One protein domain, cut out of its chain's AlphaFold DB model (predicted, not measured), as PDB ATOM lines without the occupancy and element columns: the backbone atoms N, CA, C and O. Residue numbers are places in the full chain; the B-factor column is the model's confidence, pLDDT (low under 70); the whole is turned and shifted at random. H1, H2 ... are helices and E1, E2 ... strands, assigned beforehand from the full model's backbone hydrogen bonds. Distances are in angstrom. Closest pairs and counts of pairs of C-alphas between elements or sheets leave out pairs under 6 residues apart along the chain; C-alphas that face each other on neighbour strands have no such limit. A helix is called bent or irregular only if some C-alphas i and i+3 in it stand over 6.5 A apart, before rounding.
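Overview. This is residues 207 to 321 of the 321 residues of the protein "Carboxymuconolactone decarboxylase family protein" of Antrihabitans stalactiti (UniProt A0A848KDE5). What is seen first? One antiparallel sheet of six strands curls like part of a barrel, folded at E5; H2 packs on one face by E5 and E1, and H3 on the opposite face by E3. H1 lies off to one side, away from the sheet. What is it made of? The printed part has 115 residues with three named helices and six named strands, in the order H1 E1 E2 E3 H2 E4 E5 H3 E6; the sheet order is E2 E1 E4 E5 E6 E3, and the class is mixed, helices and strands. How large is it? It is compact, with a radius of gyration of the C-alphas of 13.6 A and spans of 38 by 28 by 27 A.

Arrangement. How do the strands pair? From edge to edge stand E2, residues 242 to 247, E1, 234 to 239, E4, 276 to 281, E5, 284 to 294, E6, 315 to 320, and E3, 254 to 258. Within hydrogen-bond range are N 237 and O 244 at 2.8 A for the hairpin E1 and E2, N 238 and O 278 at 2.8 A for E1 and E4, N 288 and O 277 at 2.8 A for the hairpin E4 and E5, N 294 and O 315 at 2.8 A for E5 and E6, and N 257 and O 316 at 2.8 A for E6 and E3. How does the sheet fold? It is a folded sheet, bent back on itself: E2 E1 E4 face E6 E3 with E5 as the hinge, which bends by 74 degrees at residue 290. The closest C-alphas of E2 and E3, those of Val 247 and Ile 257, are 5.9 A apart. Where are the helices? H2, residues 266 to 274, is on the sheet, its Leu 272 C-alpha 5.7 A from that of Pro 291 in E5; H3, residues 304 to 310, is on the opposite face at a height over the sheet of 9.3 A, its Val 306 C-alpha 6.8 A from that of Ala 256 in E3. H1, residues 219 to 228, is not on the sheet and is irregular, with C-alphas 220 and 223 7.5 A apart. Every O i to N i+4 pair is within hydrogen-bond range in H2 and H3, but 0 of 6 in H1, where 5 of 7 O i to N i+3 pairs are.

Along the chain. Where do the elements begin and end? H1 begins at C-alpha 219, (198.284, 184.910, 185.209), and E6 ends at C-alpha 320, (177.836, 193.095, 207.015). Which are longest? From first to last C-alpha E5, the longest strand by residues with 11, measures 24.7 A, and H1, the longest helix by residues with 10, measures 15.0 A.

Size, cuts and confidence. How far does it reach? The two C-alphas farthest apart, those of Arg 223 and Thr 299, are 38.6 A apart. Are there cuts or long links? The printed part has no cut, and no link is long. Where is confidence low? The mean pLDDT of the printed part is 77.1, and residues 207 to 219 and 295 to 301 are among those under 70.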
ATOM      1  N   THR A 207     193.712 176.748 182.204       58.69
ATOM      2  CA  THR A 207     194.901 177.596 182.055       58.69
ATOM      3  C   THR A 207     195.373 178.171 183.385       58.69
ATOM      4  O   THR A 207     196.404 178.843 183.415       58.69
ATOM      5  N   ARG A 208     194.640 177.909 184.479       55.12
ATOM      6  CA  ARG A 208     194.987 178.428 185.796       55.12
ATOM      7  C   ARG A 208     195.967 177.537 186.540       55.12
ATOM      8  O   ARG A 208     195.807 176.321 186.621       55.12
ATOM      9  N   ARG A 209     196.941 178.182 187.162       58.91
ATOM     10  CA  ARG A 209     197.875 177.609 188.124       58.91
ATOM     11  C   ARG A 209     197.272 177.671 189.535       58.91
ATOM     12  O   ARG A 209     196.440 178.540 189.811       58.91
ATOM     13  N   PRO A 210     197.681 176.779 190.456       50.84
ATOM     14  CA  PRO A 210     197.318 176.876 191.873       50.84
ATOM     15  C   PRO A 210     197.586 178.269 192.467       50.84
ATOM     16  O   PRO A 210     196.773 178.766 193.246       50.84
ATOM     17  N   ASP A 211     198.657 178.918 192.004       50.47
ATOM     18  CA  ASP A 211     199.130 180.226 192.471       50.47
ATOM     19  C   ASP A 211     198.334 181.417 191.912       50.47
ATOM     20  O   ASP A 211     198.490 182.534 192.398       50.47
ATOM     21  N   ASP A 212     197.426 181.204 190.948       52.28
ATOM     22  CA  ASP A 212     196.594 182.287 190.399       52.28
ATOM     23  C   ASP A 212     195.587 182.870 191.418       52.28
ATOM     24  O   ASP A 212     194.900 183.855 191.123       52.28
ATOM     25  N   GLY A 213     195.451 182.254 192.601       56.88
ATOM     26  CA  GLY A 213     194.546 182.700 193.665       56.88
ATOM     27  C   GLY A 213     193.087 182.737 193.199       56.88
ATOM     28  O   GLY A 213     192.589 181.740 192.664       56.88
ATOM     29  N   ASP A 214     192.441 183.896 193.344       53.97
ATOM     30  CA  ASP A 214     191.040 184.174 192.962       53.97
ATOM     31  C   ASP A 214     190.912 185.307 191.947       53.97
ATOM     32  O   ASP A 214     189.805 185.774 191.683       53.97
ATOM     33  N   ALA A 215     192.038 185.721 191.351       56.56
ATOM     34  CA  ALA A 215     192.027 186.586 190.176       56.56
ATOM     35  C   ALA A 215     191.000 186.047 189.171       56.56
ATOM     36  O   ALA A 215     190.937 184.840 188.940       56.56
ATOM     37  N   LEU A 216     190.199 186.903 188.548       59.09
ATOM     38  CA  LEU A 216     189.176 186.437 187.610       59.09
ATOM     39  C   LEU A 216     189.750 185.835 186.345       59.09
ATOM     40  O   LEU A 216     189.033 185.140 185.636       59.09
ATOM     41  N   LEU A 217     191.014 186.118 186.052       67.19
ATOM     42  CA  LEU A 217     191.710 185.634 184.879       67.19
ATOM     43  C   LEU A 217     193.012 184.927 185.294       67.19
ATOM     44  O   LEU A 217     193.596 185.276 186.323       67.19
ATOM     45  N   PRO A 218     193.466 183.917 184.529       64.00
ATOM     46  CA  PRO A 218     194.788 183.309 184.709       64.00
ATOM     47  C   PRO A 218     195.908 184.354 184.641       64.00
ATOM     48  O   PRO A 218     195.737 185.379 183.978       64.00
ATOM     49  N   ASP A 219     197.074 184.066 185.230       67.12
ATOM     50  CA  ASP A 219     198.284 184.910 185.209       67.12
ATOM     51  C   ASP A 219     198.525 185.591 183.849       67.12
ATOM     52  O   ASP A 219     198.736 186.803 183.771       67.12
ATOM     53  N   ALA A 220     198.433 184.820 182.759       70.75
ATOM     54  CA  ALA A 220     198.675 185.289 181.393       70.75
ATOM     55  C   ALA A 220     197.724 186.416 180.939       70.75
ATOM     56  O   ALA A 220     198.074 187.216 180.074       70.75
ATOM     57  N   LEU A 221     196.531 186.489 181.527       71.44
ATOM     58  CA  LEU A 221     195.470 187.435 181.192       71.44
ATOM     59  C   LEU A 221     195.210 188.451 182.318       71.44
ATOM     60  O   LEU A 221     194.389 189.349 182.154       71.44
ATOM     61  N   ARG A 222     195.947 188.395 183.434       73.00
ATOM     62  CA  ARG A 222     195.764 189.310 184.576       73.00
ATOM     63  C   ARG A 222     195.924 190.788 184.201       73.00
ATOM     64  O   ARG A 222     195.316 191.660 184.809       73.00
ATOM     65  N   ARG A 223     196.689 191.089 183.145       77.50
ATOM     66  CA  ARG A 223     196.884 192.462 182.643       77.50
ATOM     67  C   ARG A 223     195.603 193.131 182.135       77.50
ATOM     68  O   ARG A 223     195.566 194.354 182.102       77.50
ATOM     69  N   VAL A 224     194.576 192.364 181.752       73.31
ATOM     70  CA  VAL A 224     193.283 192.922 181.313       73.31
ATOM     71  C   VAL A 224     192.237 192.960 182.429       73.31
ATOM     72  O   VAL A 224     191.188 193.566 182.259       73.31
ATOM     73  N   GLU A 225     192.520 192.374 183.594       68.12
ATOM     74  CA  GLU A 225     191.619 192.385 184.752       68.12
ATOM     75  C   GLU A 225     191.276 193.804 185.260       68.12
ATOM     76  O   GLU A 225     190.105 194.046 185.566       68.12
ATOM     77  N   PRO A 226     192.200 194.793 185.243       72.12
ATOM     78  CA  PRO A 226     191.862 196.188 185.528       72.12
ATOM     79  C   PRO A 226     190.754 196.760 184.630       72.12
ATOM     80  O   PRO A 226     189.981 197.597 185.077       72.12
ATOM     81  N   LEU A 227     190.622 196.281 183.386       72.06
ATOM     82  CA  LEU A 227     189.581 196.732 182.452       72.06
ATOM     83  C   LEU A 227     188.192 196.175 182.797       72.06
ATOM     84  O   LEU A 227     187.184 196.723 182.364       72.06
ATOM     85  N   LEU A 228     188.129 195.092 183.577       63.66
ATOM     86  CA  LEU A 228     186.880 194.550 184.123       63.66
ATOM     87  C   LEU A 228     186.460 195.280 185.405       63.66
ATOM     88  O   LEU A 228     185.300 195.189 185.823       63.66
ATOM     89  N   THR A 229     187.394 196.008 186.021       60.84
ATOM     90  CA  THR A 229     187.178 196.741 187.269       60.84
ATOM     91  C   THR A 229     186.261 197.931 186.968       60.84
ATOM     92  O   THR A 229     186.659 198.863 186.279       60.84
ATOM     93  N   GLY A 230     184.999 197.853 187.408       59.12
ATOM     94  CA  GLY A 230     183.931 198.808 187.063       59.12
ATOM     95  C   GLY A 230     182.792 198.211 186.223       59.12
ATOM     96  O   GLY A 230     181.683 198.736 186.247       59.12
ATOM     97  N   VAL A 231     183.027 197.079 185.548       65.44
ATOM     98  CA  VAL A 231     181.972 196.270 184.903       65.44
ATOM     99  C   VAL A 231     181.418 195.234 185.881       65.44
ATOM    100  O   VAL A 231     180.212 194.995 185.935       65.44
ATOM    101  N   LEU A 232     182.302 194.619 186.670       70.31
ATOM    102  CA  LEU A 232     181.941 193.710 187.753       70.31
ATOM    103  C   LEU A 232     182.146 194.403 189.107       70.31
ATOM    104  O   LEU A 232     183.069 195.209 189.242       70.31
ATOM    105  N   PRO A 233     181.306 194.113 190.113       80.00
ATOM    106  CA  PRO A 233     181.494 194.652 191.452       80.00
ATOM    107  C   PRO A 233     182.612 193.880 192.168       80.00
ATOM    108  O   PRO A 233     182.559 192.653 192.257       80.00
ATOM    109  N   TYR A 234     183.630 194.586 192.665       82.88
ATOM    110  CA  TYR A 234     184.773 193.991 193.371       82.88
ATOM    111  C   TYR A 234     184.897 194.500 194.799       82.88
ATOM    112  O   TYR A 234     184.528 195.638 195.094       82.88
ATOM    113  N   GLY A 235     185.516 193.673 195.641       85.38
ATOM    114  CA  GLY A 235     186.033 194.076 196.939       85.38
ATOM    115  C   GLY A 235     187.398 193.476 197.239       85.38
ATOM    116  O   GLY A 235     187.724 192.384 196.766       85.38
ATOM    117  N   ASP A 236     188.178 194.196 198.042       88.00
ATOM    118  CA  ASP A 236     189.442 193.714 198.592       88.00
ATOM    119  C   ASP A 236     189.202 193.206 200.020       88.00
ATOM    120  O   ASP A 236     188.969 193.989 200.941       88.00
ATOM    121  N   ILE A 237     189.250 191.889 200.196       87.44
ATOM    122  CA  ILE A 237     189.075 191.197 201.474       87.44
ATOM    123  C   ILE A 237     190.441 191.073 202.143       87.44
ATOM    124  O   ILE A 237     191.402 190.607 201.524       87.44
ATOM    125  N   VAL A 238     190.533 191.471 203.406       87.81
ATOM    126  CA  VAL A 238     191.749 191.373 204.213       87.81
ATOM    127  C   VAL A 238     191.530 190.337 205.311       87.81
ATOM    128  O   VAL A 238     190.737 190.551 206.225       87.81
ATOM    129  N   VAL A 239     192.244 189.214 205.214       83.25
ATOM    130  CA  VAL A 239     192.206 188.107 206.184       83.25
ATOM    131  C   VAL A 239     193.619 187.896 206.719       83.25
ATOM    132  O   VAL A 239     194.497 187.384 206.018       83.25
ATOM    133  N   GLY A 240     193.870 188.334 207.955       80.69
ATOM    134  CA  GLY A 240     195.217 188.342 208.530       80.69
ATOM    135  C   GLY A 240     196.192 189.157 207.670       80.69
ATOM    136  O   GLY A 240     195.970 190.337 207.422       80.69
ATOM    137  N   ALA A 241     197.266 188.522 207.190       77.94
ATOM    138  CA  ALA A 241     198.258 189.152 206.310       77.94
ATOM    139  C   ALA A 241     197.910 189.072 204.807       77.94
ATOM    140  O   ALA A 241     198.647 189.603 203.975       77.94
ATOM    141  N   ARG A 242     196.825 188.381 204.429       78.12
ATOM    142  CA  ARG A 242     196.432 188.195 203.026       78.12
ATOM    143  C   ARG A 242     195.431 189.265 202.608       78.12
ATOM    144  O   ARG A 242     194.445 189.504 203.300       78.12
ATOM    145  N   ARG A 243     195.645 189.836 201.422       83.06
ATOM    146  CA  ARG A 243     194.675 190.683 200.725       83.06
ATOM    147  C   ARG A 243     194.232 189.981 199.450       83.06
ATOM    148  O   ARG A 243     195.078 189.627 198.631       83.06
ATOM    149  N   VAL A 244     192.930 189.776 199.290       80.19
ATOM    150  CA  VAL A 244     192.345 189.052 198.156       80.19
ATOM    151  C   VAL A 244     191.299 189.921 197.486       80.19
ATOM    152  O   VAL A 244     190.369 190.387 198.135       80.19
ATOM    153  N   ARG A 245     191.440 190.112 196.174       81.50
ATOM    154  CA  ARG A 245     190.421 190.762 195.355       81.50
ATOM    155  C   ARG A 245     189.436 189.716 194.860       81.50
ATOM    156  O   ARG A 245     189.847 188.756 194.213       81.50
ATOM    157  N   ALA A 246     188.154 189.916 195.134       80.38
ATOM    158  CA  ALA A 246     187.090 189.022 194.695       80.38
ATOM    159  C   ALA A 246     185.927 189.813 194.090       80.38
ATOM    160  O   ALA A 246     185.757 191.002 194.368       80.38
ATOM    161  N   VAL A 247     185.115 189.145 193.267       83.19
ATOM    162  CA  VAL A 247     183.809 189.682 192.864       83.19
ATOM    163  C   VAL A 247     182.896 189.626 194.078       83.19
ATOM    164  O   VAL A 247     182.743 188.566 194.679       83.19
ATOM    165  N   VAL A 248     182.288 190.752 194.433       87.31
ATOM    166  CA  VAL A 248     181.427 190.859 195.613       87.31
ATOM    167  C   VAL A 248     180.092 191.431 195.192       87.31
ATOM    168  O   VAL A 248     180.016 192.491 194.581       87.31
ATOM    169  N   LEU A 249     179.024 190.724 195.521       88.06
ATOM    170  CA  LEU A 249     177.662 191.199 195.373       88.06
ATOM    171  C   LEU A 249     177.234 191.789 196.710       88.06
ATOM    172  O   LEU A 249     177.166 191.071 197.705       88.06
ATOM    173  N   ASP A 250     176.998 193.095 196.724       87.06
ATOM    174  CA  ASP A 250     176.411 193.785 197.866       87.06
ATOM    175  C   ASP A 250     174.899 193.516 197.881       87.06
ATOM    176  O   ASP A 250     174.186 193.876 196.941       87.06
ATOM    177  N   GLU A 251     174.431 192.840 198.927       87.38
ATOM    178  CA  GLU A 251     173.030 192.481 199.151       87.38
ATOM    179  C   GLU A 251     172.447 193.262 200.350       87.38
ATOM    180  O   GLU A 251     171.436 192.871 200.934       87.38
ATOM    181  N   GLY A 252     173.073 194.386 200.729       84.81
ATOM    182  CA  GLY A 252     172.644 195.260 201.817       84.81
ATOM    183  C   GLY A 252     173.192 194.813 203.169       84.81
ATOM    184  O   GLY A 252     174.264 195.247 203.578       84.81
ATOM    185  N   SER A 253     172.460 193.952 203.883       86.69
ATOM    186  CA  SER A 253     172.896 193.416 205.187       86.69
ATOM    187  C   SER A 253     173.880 192.248 205.069       86.69
ATOM    188  O   SER A 253     174.369 191.737 206.076       86.69
ATOM    189  N   GLN A 254     174.148 191.794 203.845       90.31
ATOM    190  CA  GLN A 254     175.034 190.680 203.534       90.31
ATOM    191  C   GLN A 254     175.844 190.983 202.282       90.31
ATOM    192  O   GLN A 254     175.421 191.747 201.413       90.31
ATOM    193  N   ILE A 255     176.978 190.306 202.158       91.06
ATOM    194  CA  ILE A 255     177.682 190.165 200.889       91.06
ATOM    195  C   ILE A 255     177.580 188.736 200.375       91.06
ATOM    196  O   ILE A 255     177.507 187.780 201.149       91.06
ATOM    197  N   ALA A 256     177.647 188.588 199.056       89.88
ATOM    198  CA  ALA A 256     177.769 187.304 198.392       89.88
ATOM    199  C   ALA A 256     178.947 187.293 197.413       89.88
ATOM    200  O   ALA A 256     179.048 188.131 196.519       89.88
ATOM    201  N   ILE A 257     179.830 186.312 197.556       87.94
ATOM    202  CA  ILE A 257     181.035 186.147 196.747       87.94
ATOM    203  C   ILE A 257     180.908 184.842 195.953       87.94
ATOM    204  O   ILE A 257     180.985 183.757 196.540       87.94
ATOM    205  N   PRO A 258     180.681 184.902 194.628       82.12
ATOM    206  CA  PRO A 258     180.632 183.711 193.792       82.12
ATOM    207  C   PRO A 258     182.008 183.035 193.728       82.12
ATOM    208  O   PRO A 258     182.995 183.637 193.312       82.12
ATOM    209  N   LEU A 259     182.070 181.754 194.096       78.31
ATOM    210  CA  LEU A 259     183.306 180.970 194.130       78.31
ATOM    211  C   LEU A 259     183.486 180.179 192.827       78.31
ATOM    212  O   LEU A 259     183.576 178.949 192.837       78.31
ATOM    213  N   ALA A 260     183.549 180.888 191.695       67.50
ATOM    214  CA  ALA A 260     183.674 180.295 190.355       67.50
ATOM    215  C   ALA A 260     184.872 179.327 190.229       67.50
ATOM    216  O   ALA A 260     184.821 178.340 189.501       67.50
ATOM    217  N   TYR A 261     185.935 179.575 190.999       66.00
ATOM    218  CA  TYR A 261     187.175 178.794 191.007       66.00
ATOM    219  C   TYR A 261     187.263 177.750 192.132       66.00
ATOM    220  O   TYR A 261     188.354 177.229 192.397       66.00
ATOM    221  N   GLY A 262     186.130 177.440 192.770       66.25
ATOM    222  CA  GLY A 262     186.003 176.453 193.839       66.25
ATOM    223  C   GLY A 262     186.268 177.006 195.243       66.25
ATOM    224  O   GLY A 262     186.824 178.083 195.427       66.25
ATOM    225  N   LYS A 263     185.874 176.225 196.255       69.62
ATOM    226  CA  LYS A 263     185.956 176.586 197.684       69.62
ATOM    227  C   LYS A 263     187.277 176.247 198.382       69.62
ATOM    228  O   LYS A 263     187.514 176.697 199.495       69.62
ATOM    229  N   ALA A 264     188.120 175.423 197.764       64.06
ATOM    230  CA  ALA A 264     189.361 174.917 198.358       64.06
ATOM    231  C   ALA A 264     190.523 175.916 198.196       64.06
ATOM    232  O   ALA A 264     191.590 175.572 197.691       64.06
ATOM    233  N   ARG A 265     190.290 177.179 198.562       71.75
ATOM    234  CA  ARG A 265     191.284 178.257 198.480       71.75
ATOM    235  C   ARG A 265     191.717 178.638 199.886       71.75
ATOM    236  O   ARG A 265     190.879 178.719 200.779       71.75
ATOM    237  N   LEU A 266     193.012 178.906 200.060       73.81
ATOM    238  CA  LEU A 266     193.588 179.179 201.380       73.81
ATOM    239  C   LEU A 266     192.915 180.362 202.079       73.81
ATOM    240  O   LEU A 266     192.559 180.249 203.239       73.81
ATOM    241  N   TRP A 267     192.646 181.463 201.375       77.00
ATOM    242  CA  TRP A 267     191.966 182.603 201.997       77.00
ATOM    243  C   TRP A 267     190.514 182.289 202.391       77.00
ATOM    244  O   TRP A 267     190.027 182.869 203.351       77.00
ATOM    245  N   ILE A 268     189.825 181.382 201.681       81.31
ATOM    246  CA  ILE A 268     188.464 180.949 202.034       81.31
ATOM    247  C   ILE A 268     188.536 180.141 203.320       81.31
ATOM    248  O   ILE A 268     187.762 180.385 204.239       81.31
ATOM    249  N   THR A 269     189.474 179.197 203.409       80.69
ATOM    250  CA  THR A 269     189.676 178.422 204.638       80.69
ATOM    251  C   THR A 269     190.118 179.309 205.798       80.69
ATOM    252  O   THR A 269     189.592 179.148 206.894       80.69
ATOM    253  N   ASP A 270     191.002 180.281 205.549       83.75
ATOM    254  CA  ASP A 270     191.474 181.248 206.544       83.75
ATOM    255  C   ASP A 270     190.315 182.144 207.018       83.75
ATOM    256  O   ASP A 270     190.154 182.354 208.216       83.75
ATOM    257  N   LEU A 271     189.460 182.619 206.104       87.12
ATOM    258  CA  LEU A 271     188.287 183.444 206.414       87.12
ATOM    259  C   LEU A 271     187.251 182.673 207.235       87.12
ATOM    260  O   LEU A 271     186.761 183.171 208.245       87.12
ATOM    261  N   LEU A 272     186.922 181.449 206.813       88.44
ATOM    262  CA  LEU A 272     185.992 180.584 207.540       88.44
ATOM    263  C   LEU A 272     186.517 180.236 208.938       88.44
ATOM    264  O   LEU A 272     185.723 180.131 209.868       88.44
ATOM    265  N   ALA A 273     187.833 180.066 209.090       85.69
ATOM    266  CA  ALA A 273     188.465 179.810 210.381       85.69
ATOM    267  C   ALA A 273     188.512 181.061 211.275       85.69
ATOM    268  O   ALA A 273     188.303 180.951 212.479       85.69
ATOM    269  N   ALA A 274     188.770 182.238 210.697       88.62
ATOM    270  CA  ALA A 274     188.804 183.507 211.420       88.62
ATOM    271  C   ALA A 274     187.410 183.955 211.887       88.62
ATOM    272  O   ALA A 274     187.286 184.592 212.928       88.62
ATOM    273  N   GLY A 275     186.356 183.634 211.128       90.62
ATOM    274  CA  GLY A 275     184.970 183.985 211.461       90.62
ATOM    275  C   GLY A 275     184.592 185.449 211.193       90.62
ATOM    276  O   GLY A 275     183.404 185.779 211.197       90.62
ATOM    277  N   SER A 276     185.569 186.309 210.903       91.56
ATOM    278  CA  SER A 276     185.372 187.673 210.415       91.56
ATOM    279  C   SER A 276     186.555 188.158 209.572       91.56
ATOM    280  O   SER A 276     187.639 187.566 209.584       91.56
ATOM    281  N   ALA A 277     186.335 189.223 208.802       92.38
ATOM    282  CA  ALA A 277     187.370 189.921 208.040       92.38
ATOM    283  C   ALA A 277     186.942 191.350 207.700       92.38
ATOM    284  O   ALA A 277     185.765 191.693 207.770       92.38
ATOM    285  N   GLN A 278     187.893 192.175 207.269       91.81
ATOM    286  CA  GLN A 278     187.574 193.469 206.671       91.81
ATOM    287  C   GLN A 278     187.422 193.325 205.161       91.81
ATOM    288  O   GLN A 278     188.190 192.607 204.515       91.81
ATOM    289  N   ILE A 279     186.466 194.047 204.591       90.44
ATOM    290  CA  ILE A 279     186.292 194.148 203.147       90.44
ATOM    291  C   ILE A 279     186.229 195.612 202.725       90.44
ATOM    292  O   ILE A 279     185.456 196.401 203.261       90.44
ATOM    293  N   ALA A 280     187.051 195.980 201.748       89.25
ATOM    294  CA  ALA A 280     186.971 197.279 201.098       89.25
ATOM    295  C   ALA A 280     186.132 197.150 199.819       89.25
ATOM    296  O   ALA A 280     186.555 196.491 198.870       89.25
ATOM    297  N   LEU A 281     184.945 197.760 199.803       85.44
ATOM    298  CA  LEU A 281     184.039 197.848 198.656       85.44
ATOM    299  C   LEU A 281     184.015 199.284 198.136       85.44
ATOM    300  O   LEU A 281     183.347 200.140 198.719       85.44
ATOM    301  N   ALA A 282     184.710 199.534 197.024       79.44
ATOM    302  CA  ALA A 282     184.914 200.883 196.495       79.44
ATOM    303  C   ALA A 282     185.408 201.840 197.603       79.44
ATOM    304  O   ALA A 282     186.496 201.627 198.136       79.44
ATOM    305  N   ASP A 283     184.598 202.829 197.988       78.56
ATOM    306  CA  ASP A 283     184.945 203.857 198.979       78.56
ATOM    307  C   ASP A 283     184.549 203.484 200.422       78.56
ATOM    308  O   ASP A 283     184.695 204.293 201.340       78.56
ATOM    309  N   ARG A 284     184.013 202.275 200.650       86.50
ATOM    310  CA  ARG A 284     183.569 201.797 201.970       86.50
ATOM    311  C   ARG A 284     184.480 200.694 202.484       86.50
ATOM    312  O   ARG A 284     184.822 199.774 201.745       86.50
ATOM    313  N   ILE A 285     184.805 200.748 203.770       89.56
ATOM    314  CA  ILE A 285     185.420 199.637 204.499       89.56
ATOM    315  C   ILE A 285     184.356 199.099 205.446       89.56
ATOM    316  O   ILE A 285     183.796 199.861 206.229       89.56
ATOM    317  N   LEU A 286     184.064 197.812 205.327       91.19
ATOM    318  CA  LEU A 286     183.037 197.118 206.094       91.19
ATOM    319  C   LEU A 286     183.671 195.953 206.845       91.19
ATOM    320  O   LEU A 286     184.671 195.384 206.388       91.19
ATOM    321  N   GLU A 287     183.073 195.571 207.966       92.69
ATOM    322  CA  GLU A 287     183.428 194.334 208.646       92.69
ATOM    323  C   GLU A 287     182.434 193.247 208.244       92.69
ATOM    324  O   GLU A 287     181.220 193.444 208.250       92.69
ATOM    325  N   ILE A 288     182.966 192.098 207.831       92.88
ATOM    326  CA  ILE A 288     182.163 190.929 207.497       92.88
ATOM    327  C   ILE A 288     182.278 189.898 208.602       92.88
ATOM    328  O   ILE A 288     183.374 189.607 209.080       92.88
ATOM    329  N   THR A 289     181.149 189.318 208.985       92.62
ATOM    330  CA  THR A 289     181.062 188.327 210.058       92.62
ATOM    331  C   THR A 289     180.268 187.105 209.610       92.62
ATOM    332  O   THR A 289     179.556 187.124 208.603       92.62
ATOM    333  N   GLN A 290     180.432 185.999 210.338       90.62
ATOM    334  CA  GLN A 290     179.743 184.731 210.066       90.62
ATOM    335  C   GLN A 290     179.889 184.230 208.611       90.62
ATOM    336  O   GLN A 290     178.885 183.846 207.987       90.62
ATOM    337  N   PRO A 291     181.116 184.217 208.046       91.81
ATOM    338  CA  PRO A 291     181.335 183.741 206.696       91.81
ATOM    339  C   PRO A 291     180.941 182.269 206.604       91.81
ATOM    340  O   PRO A 291     181.316 181.436 207.431       91.81
ATOM    341  N   ARG A 292     180.172 181.943 205.573       88.94
ATOM    342  CA  ARG A 292     179.667 180.595 205.327       88.94
ATOM    343  C   ARG A 292     179.560 180.348 203.839       88.94
ATOM    344  O   ARG A 292     179.204 181.235 203.070       88.94
ATOM    345  N   ILE A 293     179.871 179.127 203.427       85.00
ATOM    346  CA  ILE A 293     179.677 178.713 202.042       85.00
ATOM    347  C   ILE A 293     178.288 178.123 201.935       85.00
ATOM    348  O   ILE A 293     177.984 177.143 202.612       85.00
ATOM    349  N   VAL A 294     177.494 178.715 201.058       78.50
ATOM    350  CA  VAL A 294     176.169 178.240 200.709       78.50
ATOM    351  C   VAL A 294     176.187 177.643 199.311       78.50
ATOM    352  O   VAL A 294     176.935 178.069 198.423       78.50
ATOM    353  N   ASP A 295     175.330 176.660 199.105       66.69
ATOM    354  CA  ASP A 295     175.036 176.097 197.800       66.69
ATOM    355  C   ASP A 295     173.516 175.979 197.604       66.69
ATOM    356  O   ASP A 295     172.720 176.435 198.427       66.69
ATOM    357  N   ALA A 296     173.098 175.418 196.470       57.28
ATOM    358  CA  ALA A 296     171.696 175.345 196.061       57.28
ATOM    359  C   ALA A 296     170.744 174.651 197.056       57.28
ATOM    360  O   ALA A 296     169.534 174.706 196.851       57.28
ATOM    361  N   THR A 297     171.259 173.944 198.067       51.22
ATOM    362  CA  THR A 297     170.471 173.033 198.913       51.22
ATOM    363  C   THR A 297     170.149 173.621 200.273       51.22
ATOM    364  O   THR A 297     169.371 173.036 201.022       51.22
ATOM    365  N   GLN A 298     170.755 174.755 200.614       59.88
ATOM    366  CA  GLN A 298     170.600 175.371 201.919       59.88
ATOM    367  C   GLN A 298     169.627 176.550 201.835       59.88
ATOM    368  O   GLN A 298     169.827 177.506 201.083       59.88
ATOM    369  N   THR A 299     168.554 176.480 202.621       51.75
ATOM    370  CA  THR A 299     167.531 177.527 202.698       51.75
ATOM    371  C   THR A 299     168.015 178.644 203.618       51.75
ATOM    372  O   THR A 299     167.753 178.633 204.818       51.75
ATOM    373  N   TYR A 300     168.742 179.614 203.070       61.41
ATOM    374  CA  TYR A 300     169.056 180.858 203.774       61.41
ATOM    375  C   TYR A 300     168.183 182.005 203.269       61.41
ATOM    376  O   TYR A 300     167.726 182.002 202.122       61.41
ATOM    377  N   ALA A 301     167.990 183.014 204.121       65.62
ATOM    378  CA  ALA A 301     167.469 184.311 203.711       65.62
ATOM    379  C   ALA A 301     168.483 184.960 202.753       65.62
ATOM    380  O   ALA A 301     169.415 185.630 203.171       65.62
ATOM    381  N   MET A 302     168.333 184.667 201.466       72.19
ATOM    382  CA  MET A 302     169.195 185.119 200.381       72.19
ATOM    383  C   MET A 302     168.339 185.812 199.336       72.19
ATOM    384  O   MET A 302     167.207 185.391 199.083       72.19
ATOM    385  N   SER A 303     168.895 186.812 198.660       80.38
ATOM    386  CA  SER A 303     168.203 187.405 197.521       80.38
ATOM    387  C   SER A 303     168.041 186.397 196.377       80.38
ATOM    388  O   SER A 303     168.832 185.463 196.194       80.38
ATOM    389  N   ALA A 304     167.039 186.627 195.526       80.06
ATOM    390  CA  ALA A 304     166.801 185.815 194.333       80.06
ATOM    391  C   ALA A 304     167.989 185.814 193.348       80.06
ATOM    392  O   ALA A 304     168.065 184.953 192.466       80.06
ATOM    393  N   ARG A 305     168.900 186.794 193.445       80.31
ATOM    394  CA  ARG A 305     170.135 186.842 192.653       80.31
ATOM    395  C   ARG A 305     171.141 185.821 193.173       80.31
ATOM    396  O   ARG A 305     171.627 185.008 192.387       80.31
ATOM    397  N   VAL A 306     171.398 185.811 194.481       79.44
ATOM    398  CA  VAL A 306     172.364 184.886 195.085       79.44
ATOM    399  C   VAL A 306     171.866 183.443 195.027       79.44
ATOM    400  O   VAL A 306     172.646 182.553 194.714       79.44
ATOM    401  N   GLN A 307     170.562 183.201 195.194       77.94
ATOM    402  CA  GLN A 307     169.975 181.862 195.014       77.94
ATOM    403  C   GLN A 307     170.165 181.312 193.592       77.94
ATOM    404  O   GLN A 307     170.359 180.115 193.393       77.94
ATOM    405  N   ARG A 308     170.104 182.174 192.569       75.44
ATOM    406  CA  ARG A 308     170.378 181.760 191.184       75.44
ATOM    407  C   ARG A 308     171.852 181.425 190.973       75.44
ATOM    408  O   ARG A 308     172.148 180.500 190.226       75.44
ATOM    409  N   LEU A 309     172.754 182.151 191.630       74.50
ATOM    410  CA  LEU A 309     174.191 181.887 191.576       74.50
ATOM    411  C   LEU A 309     174.580 180.626 192.349       74.50
ATOM    412  O   LEU A 309     175.356 179.836 191.821       74.50
ATOM    413  N   SER A 310     173.993 180.387 193.527       74.81
ATOM    414  CA  SER A 310     174.273 179.203 194.353       74.81
ATOM    415  C   SER A 310     173.854 177.886 193.691       74.81
ATOM    416  O   SER A 310     174.383 176.825 194.022       74.81
ATOM    417  N   ARG A 311     172.940 177.949 192.710       70.31
ATOM    418  CA  ARG A 311     172.611 176.832 191.809       70.31
ATOM    419  C   ARG A 311     173.723 176.505 190.823       70.31
ATOM    420  O   ARG A 311     173.844 175.350 190.447       70.31
ATOM    421  N   LEU A 312     174.490 177.504 190.385       65.88
ATOM    422  CA  LEU A 312     175.545 177.358 189.377       65.88
ATOM    423  C   LEU A 312     176.905 177.021 189.995       65.88
ATOM    424  O   LEU A 312     177.685 176.287 189.396       65.88
ATOM    425  N   MET A 313     177.205 177.587 191.162       72.00
ATOM    426  CA  MET A 313     178.497 177.463 191.832       72.00
ATOM    427  C   MET A 313     178.345 177.696 193.338       72.00
ATOM    428  O   MET A 313     177.377 178.328 193.754       72.00
ATOM    429  N   PRO A 314     179.303 177.253 194.170       76.38
ATOM    430  CA  PRO A 314     179.329 177.640 195.574       76.38
ATOM    431  C   PRO A 314     179.411 179.162 195.716       76.38
ATOM    432  O   PRO A 314     180.096 179.834 194.940       76.38
ATOM    433  N   VAL A 315     178.739 179.706 196.722       84.38
ATOM    434  CA  VAL A 315     178.779 181.137 197.031       84.38
ATOM    435  C   VAL A 315     179.174 181.300 198.488       84.38
ATOM    436  O   VAL A 315     178.612 180.643 199.358       84.38
ATOM    437  N   LEU A 316     180.142 182.163 198.772       88.62
ATOM    438  CA  LEU A 316     180.426 182.574 200.141       88.62
ATOM    439  C   LEU A 316     179.504 183.733 200.508       88.62
ATOM    440  O   LEU A 316     179.443 184.717 199.782       88.62
ATOM    441  N   ILE A 317     178.796 183.611 201.625       91.25
ATOM    442  CA  ILE A 317     177.982 184.677 202.205       91.25
ATOM    443  C   ILE A 317     178.596 185.084 203.530       91.25
ATOM    444  O   ILE A 317     179.056 184.228 204.284       91.25
ATOM    445  N   ALA A 318     178.584 186.379 203.812       91.94
ATOM    446  CA  ALA A 318     178.920 186.918 205.116       91.94
ATOM    447  C   ALA A 318     177.990 188.089 205.440       91.94
ATOM    448  O   ALA A 318     177.534 188.790 204.533       91.94
ATOM    449  N   ASP A 319     177.702 188.276 206.721       91.88
ATOM    450  CA  ASP A 319     176.873 189.376 207.198       91.88
ATOM    451  C   ASP A 319     177.732 190.639 207.315       91.88
ATOM    452  O   ASP A 319     178.922 190.551 207.620       91.88
ATOM    453  N   VAL A 320     177.143 191.800 207.034       90.94
ATOM    454  CA  VAL A 320     177.836 193.095 207.015       90.94
ATOM    455  C   VAL A 320     177.481 193.889 208.265       90.94
ATOM    456  O   VAL A 320     176.299 194.073 208.563       90.94
ATOM    457  N   SER A 321     178.508 194.392 208.950       80.19
ATOM    458  CA  SER A 321     178.415 195.370 210.039       80.19
ATOM    459  C   SER A 321     179.223 196.624 209.735       80.19
ATOM    460  O   SER A 321     180.321 196.491 209.142       80.19
TER     461      SER A 321